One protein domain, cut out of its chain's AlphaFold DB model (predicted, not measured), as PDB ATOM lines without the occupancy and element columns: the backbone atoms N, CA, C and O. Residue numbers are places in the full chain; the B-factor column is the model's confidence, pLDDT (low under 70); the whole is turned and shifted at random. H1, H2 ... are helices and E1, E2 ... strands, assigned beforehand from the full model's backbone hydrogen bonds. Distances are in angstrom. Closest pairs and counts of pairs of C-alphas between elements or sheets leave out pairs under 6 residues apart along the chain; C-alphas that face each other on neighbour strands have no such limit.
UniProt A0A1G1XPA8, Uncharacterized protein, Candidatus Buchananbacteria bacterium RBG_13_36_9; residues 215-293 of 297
ATOM      1  N   LYS A 215     131.313 133.747  86.488       90.88
ATOM      2  CA  LYS A 215     129.882 134.062  86.455       90.88
ATOM      3  C   LYS A 215     129.261 133.582  85.144       90.88
ATOM      4  O   LYS A 215     128.144 133.063  85.167       90.88
ATOM      5  N   GLU A 216     129.963 133.736  84.026       89.81
ATOM      6  CA  GLU A 216     129.570 133.188  82.731       89.81
ATOM      7  C   GLU A 216     129.517 131.660  82.786       89.81
ATOM      8  O   GLU A 216     128.490 131.078  82.438       89.81
ATOM      9  N   GLU A 217     130.559 131.023  83.324       93.62
ATOM     10  CA  GLU A 217     130.600 129.572  83.527       93.62
ATOM     11  C   GLU A 217     129.442 129.080  84.411       93.62
ATOM     12  O   GLU A 217     128.711 128.160  84.039       93.62
ATOM     13  N   ALA A 218     129.212 129.738  85.554       92.69
ATOM     14  CA  ALA A 218     128.102 129.417  86.447       92.69
ATOM     15  C   ALA A 218     126.742 129.534  85.740       92.69
ATOM     16  O   ALA A 218     125.893 128.652  85.862       92.69
ATOM     17  N   THR A 219     126.549 130.610  84.970       89.62
ATOM     18  CA  THR A 219     125.317 130.856  84.206       89.62
ATOM     19  C   THR A 219     125.115 129.802  83.122       89.62
ATOM     20  O   THR A 219     123.986 129.374  82.886       89.62
ATOM     21  N   PHE A 220     126.188 129.377  82.454       92.00
ATOM     22  CA  PHE A 220     126.133 128.317  81.458       92.00
ATOM     23  C   PHE A 220     125.671 126.999  82.087       92.00
ATOM     24  O   PHE A 220     124.657 126.453  81.653       92.00
ATOM     25  N   HIS A 221     126.346 126.540  83.145       93.50
ATOM     26  CA  HIS A 221     126.006 125.295  83.843       93.50
ATOM     27  C   HIS A 221     124.576 125.300  84.398       93.50
ATOM     28  O   HIS A 221     123.880 124.292  84.290       93.50
ATOM     29  N   ASP A 222     124.107 126.428  84.932       90.38
ATOM     30  CA  ASP A 222     122.717 126.574  85.378       90.38
ATOM     31  C   ASP A 222     121.723 126.382  84.225       90.38
ATOM     32  O   ASP A 222     120.776 125.599  84.311       90.38
ATOM     33  N   ARG A 223     121.990 127.027  83.087       89.38
ATOM     34  CA  ARG A 223     121.121 126.968  81.909       89.38
ATOM     35  C   ARG A 223     121.055 125.593  81.261       89.38
ATOM     36  O   ARG A 223     120.015 125.270  80.695       89.38
ATOM     37  N   ILE A 224     122.120 124.801  81.320       92.50
ATOM     38  CA  ILE A 224     122.122 123.431  80.784       92.50
ATOM     39  C   ILE A 224     121.679 122.383  81.823       92.50
ATOM     40  O   ILE A 224     121.806 121.182  81.578       92.50
ATOM     41  N   GLY A 225     121.168 122.817  82.982       90.62
ATOM     42  CA  GLY A 225     120.620 121.924  84.006       90.62
ATOM     43  C   GLY A 225     121.670 121.174  84.815       90.62
ATOM     44  O   GLY A 225     121.388 120.105  85.353       90.62
ATOM     45  N   GLN A 226     122.887 121.709  84.902       93.69
ATOM     46  CA  GLN A 226     123.963 121.176  85.741       93.69
ATOM     47  C   GLN A 226     123.955 121.785  87.150       93.69
ATOM     48  O   GLN A 226     124.959 121.741  87.864       93.69
ATOM     49  N   THR A 227     122.814 122.339  87.559       92.44
ATOM     50  CA  THR A 227     122.556 122.883  88.890       92.44
ATOM     51  C   THR A 227     121.273 122.297  89.469       92.44
ATOM     52  O   THR A 227     120.346 121.911  88.757       92.44
ATOM     53  N   GLU A 228     121.217 122.245  90.794       90.75
ATOM     54  CA  GLU A 228     120.055 121.813  91.558       90.75
ATOM     55  C   GLU A 228     119.722 122.865  92.608       90.75
ATOM     56  O   GLU A 228     120.580 123.292  93.384       90.75
ATOM     57  N   SER A 229     118.460 123.287  92.644       89.94
ATOM     58  CA  SER A 229     117.978 124.179  93.694       89.94
ATOM     59  C   SER A 229     117.886 123.424  95.017       89.94
ATOM     60  O   SER A 229     117.309 122.339  95.094       89.94
ATOM     61  N   ILE A 230     118.405 124.023  96.084       91.50
ATOM     62  CA  ILE A 230     118.418 123.428  97.419       91.50
ATOM     63  C   ILE A 230     117.279 124.016  98.250       91.50
ATOM     64  O   ILE A 230     117.104 125.236  98.340       91.50
ATOM     65  N   ARG A 231     116.492 123.141  98.885       90.94
ATOM     66  CA  ARG A 231     115.470 123.556  99.855       90.94
ATOM     67  C   ARG A 231     116.137 123.996 101.146       90.94
ATOM     68  O   ARG A 231     117.026 123.312 101.647       90.94
ATOM     69  N   ASN A 232     115.665 125.097 101.708       90.75
ATOM     70  CA  ASN A 232     116.086 125.579 103.009       90.75
ATOM     71  C   ASN A 232     115.714 124.547 104.086       90.75
ATOM     72  O   ASN A 232     114.524 124.297 104.298       90.75
ATOM     73  N   PRO A 233     116.693 123.948 104.792       91.19
ATOM     74  CA  PRO A 233     116.423 122.917 105.792       91.19
ATOM     75  C   PRO A 233     115.528 123.388 106.943       91.19
ATOM     76  O   PRO A 233     114.910 122.560 107.605       91.19
ATOM     77  N   LYS A 234     115.446 124.703 107.194       89.44
ATOM     78  CA  LYS A 234     114.646 125.259 108.293       89.44
ATOM     79  C   LYS A 234     113.143 125.247 108.019       89.44
ATOM     80  O   LYS A 234     112.369 125.102 108.957       89.44
ATOM     81  N   ASN A 235     112.729 125.452 106.768       86.62
ATOM     82  CA  ASN A 235     111.313 125.618 106.406       86.62
ATOM     83  C   ASN A 235     110.854 124.690 105.264       86.62
ATOM     84  O   ASN A 235     109.666 124.639 104.962       86.62
ATOM     85  N   GLY A 236     111.772 123.956 104.629       85.75
ATOM     86  CA  GLY A 236     111.486 123.050 103.515       85.75
ATOM     87  C   GLY A 236     111.139 123.740 102.188       85.75
ATOM     88  O   GLY A 236     110.728 123.053 101.249       85.75
ATOM     89  N   LEU A 237     111.295 125.065 102.089       87.25
ATOM     90  CA  LEU A 237     110.986 125.879 100.910       87.25
ATOM     91  C   LEU A 237     112.252 126.205 100.108       87.25
ATOM     92  O   LEU A 237     113.353 126.241 100.646       87.25
ATOM     93  N   TYR A 238     112.104 126.537  98.824       87.62
ATOM     94  CA  TYR A 238     113.195 127.052  97.975       87.62
ATOM     95  C   TYR A 238     113.466 128.551  98.187       87.62
ATOM     96  O   TYR A 238     113.878 129.251  97.271       87.62
ATOM     97  N   SER A 239     113.197 129.060  99.390       89.62
ATOM     98  CA  SER A 239     113.342 130.473  99.723       89.62
ATOM     99  C   SER A 239     114.338 130.634 100.858       89.62
ATOM    100  O   SER A 239     114.195 130.031 101.928       89.62
ATOM    101  N   TRP A 240     115.324 131.487 100.618       92.25
ATOM    102  CA  TRP A 240     116.424 131.758 101.530       92.25
ATOM    103  C   TRP A 240     116.517 133.254 101.806       92.25
ATOM    104  O   TRP A 240     116.226 134.069 100.928       92.25
ATOM    105  N   THR A 241     116.948 133.635 103.008       91.75
ATOM    106  CA  THR A 241     117.523 134.976 103.180       91.75
ATOM    107  C   THR A 241     118.956 134.995 102.654       91.75
ATOM    108  O   THR A 241     119.583 133.952 102.446       91.75
ATOM    109  N   LYS A 242     119.505 136.196 102.459       91.94
ATOM    110  CA  LYS A 242     120.896 136.366 102.033       91.94
ATOM    111  C   LYS A 242     121.867 135.728 103.030       91.94
ATOM    112  O   LYS A 242     122.801 135.043 102.628       91.94
ATOM    113  N   GLU A 243     121.643 135.940 104.321       92.75
ATOM    114  CA  GLU A 243     122.484 135.422 105.402       92.75
ATOM    115  C   GLU A 243     122.433 133.893 105.439       92.75
ATOM    116  O   GLU A 243     123.469 133.246 105.566       92.75
ATOM    117  N   GLU A 244     121.242 133.312 105.270       94.38
ATOM    118  CA  GLU A 244     121.072 131.861 105.221       94.38
ATOM    119  C   GLU A 244     121.753 131.245 103.998       94.38
ATOM    120  O   GLU A 244     122.410 130.213 104.129       94.38
ATOM    121  N   ALA A 245     121.637 131.885 102.831       94.19
ATOM    122  CA  ALA A 245     122.297 131.446 101.608       94.19
ATOM    123  C   ALA A 245     123.827 131.469 101.748       94.19
ATOM    124  O   ALA A 245     124.497 130.486 101.435       94.19
ATOM    125  N   LEU A 246     124.390 132.562 102.273       94.38
ATOM    126  CA  LEU A 246     125.834 132.681 102.493       94.38
ATOM    127  C   LEU A 246     126.344 131.669 103.524       94.38
ATOM    128  O   LEU A 246     127.413 131.091 103.339       94.38
ATOM    129  N   GLU A 247     125.583 131.420 104.589       95.00
ATOM    130  CA  GLU A 247     125.927 130.411 105.591       95.00
ATOM    131  C   GLU A 247     125.856 128.983 105.025       95.00
ATOM    132  O   GLU A 247     126.715 128.156 105.331       95.00
ATOM    133  N   ALA A 248     124.873 128.693 104.166       95.69
ATOM    134  CA  ALA A 248     124.794 127.419 103.456       95.69
ATOM    135  C   ALA A 248     126.015 127.198 102.553       95.69
ATOM    136  O   ALA A 248     126.567 126.097 102.537       95.69
ATOM    137  N   ILE A 249     126.482 128.244 101.861       95.75
ATOM    138  CA  ILE A 249     127.693 128.177 101.032       95.75
ATOM    139  C   ILE A 249     128.938 127.942 101.894       95.75
ATOM    140  O   ILE A 249     129.724 127.047 101.600       95.75
ATOM    141  N   LYS A 250     129.098 128.669 103.008       94.94
ATOM    142  CA  LYS A 250     130.228 128.466 103.938       94.94
ATOM    143  C   LYS A 250     130.311 127.043 104.484       94.94
ATOM    144  O   LYS A 250     131.403 126.528 104.688       94.94
ATOM    145  N   LYS A 251     129.161 126.415 104.736       94.56
ATOM    146  CA  LYS A 251     129.064 125.037 105.239       94.56
ATOM    147  C   LYS A 251     129.189 123.972 104.146       94.56
ATOM    148  O   LYS A 251     129.058 122.793 104.457       94.56
ATOM    149  N   GLY A 252     129.387 124.366 102.887       93.56
ATOM    150  CA  GLY A 252     129.463 123.444 101.753       93.56
ATOM    151  C   GLY A 252     128.126 122.794 101.381       93.56
ATOM    152  O   GLY A 252     128.104 121.862 100.582       93.56
ATOM    153  N   LEU A 253     127.000 123.270 101.930       94.62
ATOM    154  CA  LEU A 253     125.666 122.786 101.559       94.62
ATOM    155  C   LEU A 253     125.298 123.231 100.136       94.62
ATOM    156  O   LEU A 253     124.590 122.522  99.423       94.62
ATOM    157  N   ALA A 254     125.802 124.391  99.723       95.19
ATOM    158  CA  ALA A 254     125.531 124.993  98.432       95.19
ATOM    159  C   ALA A 254     126.774 125.648  97.836       95.19
ATOM    160  O   ALA A 254     127.767 125.869  98.525       95.19
ATOM    161  N   HIS A 255     126.692 125.987  96.556       97.00
ATOM    162  CA  HIS A 255     127.806 126.545  95.795       97.00
ATOM    163  C   HIS A 255     127.554 127.995  95.378       97.00
ATOM    164  O   HIS A 255     128.475 128.799  95.339       97.00
ATOM    165  N   GLY A 256     126.305 128.365  95.111       93.00
ATOM    166  CA  GLY A 256     125.940 129.726  94.732       93.00
ATOM    167  C   GLY A 256     124.473 130.007  95.015       93.00
ATOM    168  O   GLY A 256     123.754 129.173  95.571       93.00
ATOM    169  N   PHE A 257     124.017 131.192  94.632       91.06
ATOM    170  CA  PHE A 257     122.601 131.527  94.652       91.06
ATOM    171  C   PHE A 257     122.262 132.498  93.527       91.06
ATOM    172  O   PHE A 257     123.093 133.299  93.099       91.06
ATOM    173  N   SER A 258     121.016 132.439  93.080       83.69
ATOM    174  CA  SER A 258     120.436 133.372  92.127       83.69
ATOM    175  C   SER A 258     119.335 134.189  92.800       83.69
ATOM    176  O   SER A 258     118.677 133.747  93.747       83.69
ATOM    177  N   MET A 259     119.162 135.420  92.326       77.38
ATOM    178  CA  MET A 259     118.044 136.282  92.695       77.38
ATOM    179  C   MET A 259     117.120 136.382  91.492       77.38
ATOM    180  O   MET A 259     117.492 136.962  90.473       77.38
ATOM    181  N   SER A 260     115.912 135.842  91.603       62.62
ATOM    182  CA  SER A 260     114.863 136.139  90.631       62.62
ATOM    183  C   SER A 260     114.217 137.472  90.999       62.62
ATOM    184  O   SER A 260     113.833 137.680  92.153       62.62
ATOM    185  N   GLY A 261     114.096 138.375  90.023       48.41
ATOM    186  CA  GLY A 261     113.320 139.599  90.187       48.41
ATOM    187  C   GLY A 261     111.867 139.261  90.514       48.41
ATOM    188  O   GLY A 261     111.272 138.380  89.895       48.41
ATOM    189  N   SER A 262     111.306 139.942  91.503       39.62
ATOM    190  CA  SER A 262     109.914 139.748  91.882       39.62
ATOM    191  C   SER A 262     108.982 140.371  90.862       39.62
ATOM    192  O   SER A 262     109.063 141.565  90.573       39.62
ATOM    193  N   ILE A 263     108.053 139.571  90.356       38.84
ATOM    194  CA  ILE A 263     106.904 140.075  89.615       38.84
ATOM    195  C   ILE A 263     105.853 140.430  90.680       38.84
ATOM    196  O   ILE A 263     105.487 139.573  91.479       38.84
ATOM    197  N   PHE A 264     105.409 141.692  90.726       37.16
ATOM    198  CA  PHE A 264     104.356 142.209  91.627       37.16
ATOM    199  C   PHE A 264     104.715 142.449  93.112       37.16
ATOM    200  O   PHE A 264     103.969 142.070  94.009       37.16
ATOM    201  N   GLY A 265     105.813 143.157  93.402       35.03
ATOM    202  CA  GLY A 265     106.006 143.799  94.718       35.03
ATOM    203  C   GLY A 265     106.330 142.876  95.903       35.03
ATOM    204  O   GLY A 265     106.463 143.361  97.025       35.03
ATOM    205  N   SER A 266     106.508 141.572  95.685       52.38
ATOM    206  CA  SER A 266     107.140 140.677  96.661       52.38
ATOM    207  C   SER A 266     108.637 140.990  96.787       52.38
ATOM    208  O   SER A 266     109.268 141.466  95.844       52.38
ATOM    209  N   SER A 267     109.248 140.758  97.950       55.72
ATOM    210  CA  SER A 267     110.705 140.901  98.100       55.72
ATOM    211  C   SER A 267     111.442 139.913  97.184       55.72
ATOM    212  O   SER A 267     110.916 138.823  96.957       55.72
ATOM    213  N   PRO A 268     112.623 140.263  96.640       65.56
ATOM    214  CA  PRO A 268     113.379 139.363  95.772       65.56
ATOM    215  C   PRO A 268     113.616 138.020  96.468       65.56
ATOM    216  O   PRO A 268     114.117 137.972  97.592       65.56
ATOM    217  N   HIS A 269     113.244 136.932  95.795       75.25
ATOM    218  CA  HIS A 269     113.465 135.580  96.296       75.25
ATOM    219  C   HIS A 269     114.875 135.111  95.934       75.25
ATOM    220  O   HIS A 269     115.289 135.178  94.773       75.25
ATOM    221  N   ILE A 270     115.611 134.637  96.943       88.75
ATOM    222  CA  ILE A 270     116.918 134.003  96.766       88.75
ATOM    223  C   ILE A 270     116.708 132.495  96.683       88.75
ATOM    224  O   ILE A 270     116.197 131.879  97.624       88.75
ATOM    225  N   SER A 271     117.147 131.917  95.566       89.44
ATOM    226  CA  SER A 271     117.246 130.473  95.381       89.44
ATOM    227  C   SER A 271     118.706 130.063  95.471       89.44
ATOM    228  O   SER A 271     119.559 130.578  94.750       89.44
ATOM    229  N   VAL A 272     118.999 129.129  96.366       93.19
ATOM    230  CA  VAL A 272     120.340 128.578  96.553       93.19
ATOM    231  C   VAL A 272     120.519 127.369  95.646       93.19
ATOM    232  O   VAL A 272     119.606 126.556  95.512       93.19
ATOM    233  N   GLN A 273     121.694 127.248  95.033       93.69
ATOM    234  CA  GLN A 273     121.990 126.238  94.023       93.69
ATOM    235  C   GLN A 273     123.241 125.431  94.384       93.69
ATOM    236  O   GLN A 273     124.226 125.958  94.918       93.69
ATOM    237  N   ARG A 274     123.212 124.144  94.041       94.88
ATOM    238  CA  ARG A 274     124.365 123.246  94.049       94.88
ATOM    239  C   ARG A 274     124.660 122.800  92.621       94.88
ATOM    240  O   ARG A 274     123.772 122.334  91.922       94.88
ATOM    241  N   PHE A 275     125.903 122.965  92.194       95.50
ATOM    242  CA  PHE A 275     126.386 122.455  90.907       95.50
ATOM    243  C   PHE A 275     126.619 120.948  90.995       95.50
ATOM    244  O   PHE A 275     127.111 120.470  92.016       95.50
ATOM    245  N   ARG A 276     126.286 120.224  89.921       94.31
ATOM    246  CA  ARG A 276     126.549 118.782  89.791       94.31
ATOM    247  C   ARG A 276     128.038 118.481  89.623       94.31
ATOM    248  O   ARG A 276     128.517 117.478  90.138       94.31
ATOM    249  N   ASP A 277     128.763 119.368  88.944       94.75
ATOM    250  CA  ASP A 277     130.224 119.367  88.941       94.75
ATOM    251  C   ASP A 277     130.734 120.074  90.206       94.75
ATOM    252  O   ASP A 277     130.580 121.290  90.369       94.75
ATOM    253  N   GLU A 278     131.336 119.300  91.108       95.19
ATOM    254  CA  GLU A 278     131.847 119.805  92.384       95.19
ATOM    255  C   GLU A 278     133.004 120.799  92.194       95.19
ATOM    256  O   GLU A 278     133.103 121.772  92.936       95.19
ATOM    257  N   ASN A 279     133.856 120.624  91.179       95.69
ATOM    258  CA  ASN A 279     134.983 121.526  90.934       95.69
ATOM    259  C   ASN A 279     134.499 122.899  90.458       95.69
ATOM    260  O   ASN A 279     135.006 123.932  90.908       95.69
ATOM    261  N   VAL A 280     133.509 122.924  89.560       95.56
ATOM    262  CA  VAL A 280     132.823 124.166  89.169       95.56
ATOM    263  C   VAL A 280     132.149 124.773  90.397       95.56
ATOM    264  O   VAL A 280     132.374 125.941  90.716       95.56
ATOM    265  N   GLY A 281     131.404 123.960  91.147       96.44
ATOM    266  CA  GLY A 281     130.711 124.363  92.364       96.44
ATOM    267  C   GLY A 281     131.600 125.049  93.398       96.44
ATOM    268  O   GLY A 281     131.274 126.132  93.884       96.44
ATOM    269  N   MET A 282     132.762 124.469  93.687       96.56
ATOM    270  CA  MET A 282     133.723 125.018  94.641       96.56
ATOM    271  C   MET A 282     134.309 126.354  94.176       96.56
ATOM    272  O   MET A 282     134.430 127.280  94.983       96.56
ATOM    273  N   ARG A 283     134.619 126.505  92.881       96.38
ATOM    274  CA  ARG A 283     135.083 127.789  92.327       96.38
ATOM    275  C   ARG A 283     133.996 128.863  92.404       96.38
ATOM    276  O   ARG A 283     134.292 129.999  92.776       96.38
ATOM    277  N   VAL A 284     132.738 128.501  92.135       96.12
ATOM    278  CA  VAL A 284     131.585 129.407  92.286       96.12
ATOM    279  C   VAL A 284     131.383 129.809  93.752       96.12
ATOM    280  O   VAL A 284     131.185 130.993  94.032       96.12
ATOM    281  N   ALA A 285     131.507 128.872  94.696       95.75
ATOM    282  CA  ALA A 285     131.404 129.148  96.131       95.75
ATOM    283  C   ALA A 285     132.466 130.148  96.591       95.75
ATOM    284  O   ALA A 285     132.147 131.152  97.234       95.75
ATOM    285  N   GLN A 286     133.722 129.916  96.206       95.12
ATOM    286  CA  GLN A 286     134.837 130.809  96.516       95.12
ATOM    287  C   GLN A 286     134.621 132.209  95.938       95.12
ATOM    288  O   GLN A 286     134.756 133.200  96.662       95.12
ATOM    289  N   ALA A 287     134.240 132.304  94.660       94.12
ATOM    290  CA  ALA A 287     133.955 133.578  94.010       94.12
ATOM    291  C   ALA A 287     132.806 134.324  94.704       94.12
ATOM    292  O   ALA A 287     132.928 135.514  94.999       94.12
ATOM    293  N   THR A 288     131.731 133.610  95.050       92.56
ATOM    294  CA  THR A 288     130.571 134.169  95.752       92.56
ATOM    295  C   THR A 288     130.974 134.719  97.119       92.56
ATOM    296  O   THR A 288     130.724 135.888  97.408       92.56
ATOM    297  N   LEU A 289     131.652 133.928  97.958       92.75
ATOM    298  CA  LEU A 289     132.090 134.371  99.286       92.75
ATOM    299  C   LEU A 289     133.059 135.556  99.206       92.75
ATOM    300  O   LEU A 289     132.940 136.495  99.997       92.75
ATOM    301  N   LYS A 290     133.966 135.563  98.223       92.31
ATOM    302  CA  LYS A 290     134.882 136.683  97.970       92.31
ATOM    303  C   LYS A 290     134.126 137.973  97.646       92.31
ATOM    304  O   LYS A 290     134.439 139.005  98.235       92.31
ATOM    305  N   CYS A 291     133.107 137.923  96.785       88.94
ATOM    306  CA  CYS A 291     132.280 139.090  96.451       88.94
ATOM    307  C   CYS A 291     131.564 139.703  97.666       88.94
ATOM    308  O   CYS A 291     131.280 140.898  97.661       88.94
ATOM    309  N   PHE A 292     131.300 138.917  98.713       88.69
ATOM    310  CA  PHE A 292     130.683 139.393  99.955       88.69
ATOM    311  C   PHE A 292     131.683 139.678 101.086       88.69
ATOM    312  O   PHE A 292     131.258 139.927 102.211       88.69
ATOM    313  N   GLY A 293     132.995 139.649 100.818       86.50
ATOM    314  CA  GLY A 293     134.025 139.882 101.838       86.50
ATOM    315  C   GLY A 293     134.108 138.771 102.892       86.50
ATOM    316  O   GLY A 293     134.528 139.015 104.017       86.50
TER     317      GLY A 293
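Overview. This is residues 215 to 293 of the 297 residues of an uncharacterized protein of Candidatus Buchananbacteria bacterium RBG_13_36_9 (UniProt A0A1G1XPA8). A twisted sheet of three strands has H1 across one face and H2 along the other, while H3 stands at one end of the strands and meets both helices. At the opposite end the hairpin of E2 and E3 sticks out with residues 262 to 267. The 79 printed residues run H1, E1, H2, E2, E3, H3, mixed helices and strands; the antiparallel sheet has the order E1, E3, E2. The whole is compact, radius of gyration of the C-alphas 12.1 A, spanning 35 by 25 by 25 A.

Along the chain. Find C-alpha 215 at (129.882, 134.062, 86.455), where H1, residues 215 to 223, begins. Next come E1, residues 227 to 230, and H2, residues 242 to 250, 12.4 A long. E2 is residues 256 to 260; E3, residues 269 to 275, covers 19.2 A. H3, residues 278 to 291, runs 19.7 A to C-alpha 291 at (132.280, 139.090, 96.451).

Arrangement. Look first at inner strand E3, antiparallel to its neighbours E1 and E2: N 228 of E1 and O 274 of E3 are within hydrogen-bond range at 2.8 A, and so are N 258 of E2 and O 271 of E3 at 2.9 A. E1, H2, E2 form a split strand-helix-strand unit, two same-way strands with E3 between them, its crossover right-handed. H2 is on the sheet over E3, at a height of 9.5 A; H1 is on the opposite face, at 9.3 A. H3 is only just at the sheet's level, at 3.8 A. Its residues 285 to 289 touch H2, closest C-alphas Ala 285 and Ile 249, 6.2 A. Its residues 280 to 284 only just touch H1, with 3 pairs of C-alphas within 8 A, the closest Val 284 and Ala 218, 6.8 A. In H1, H2 and H3 every O i to N i+4 pair is within hydrogen-bond range.

Size, cuts and confidence. The farthest C-alphas, Phe 264 and Asn 279, are 37.0 A apart. The printed part has no cut; E1 to H2 is the long link. Look for pLDDT under 70 at residues 260 to 268.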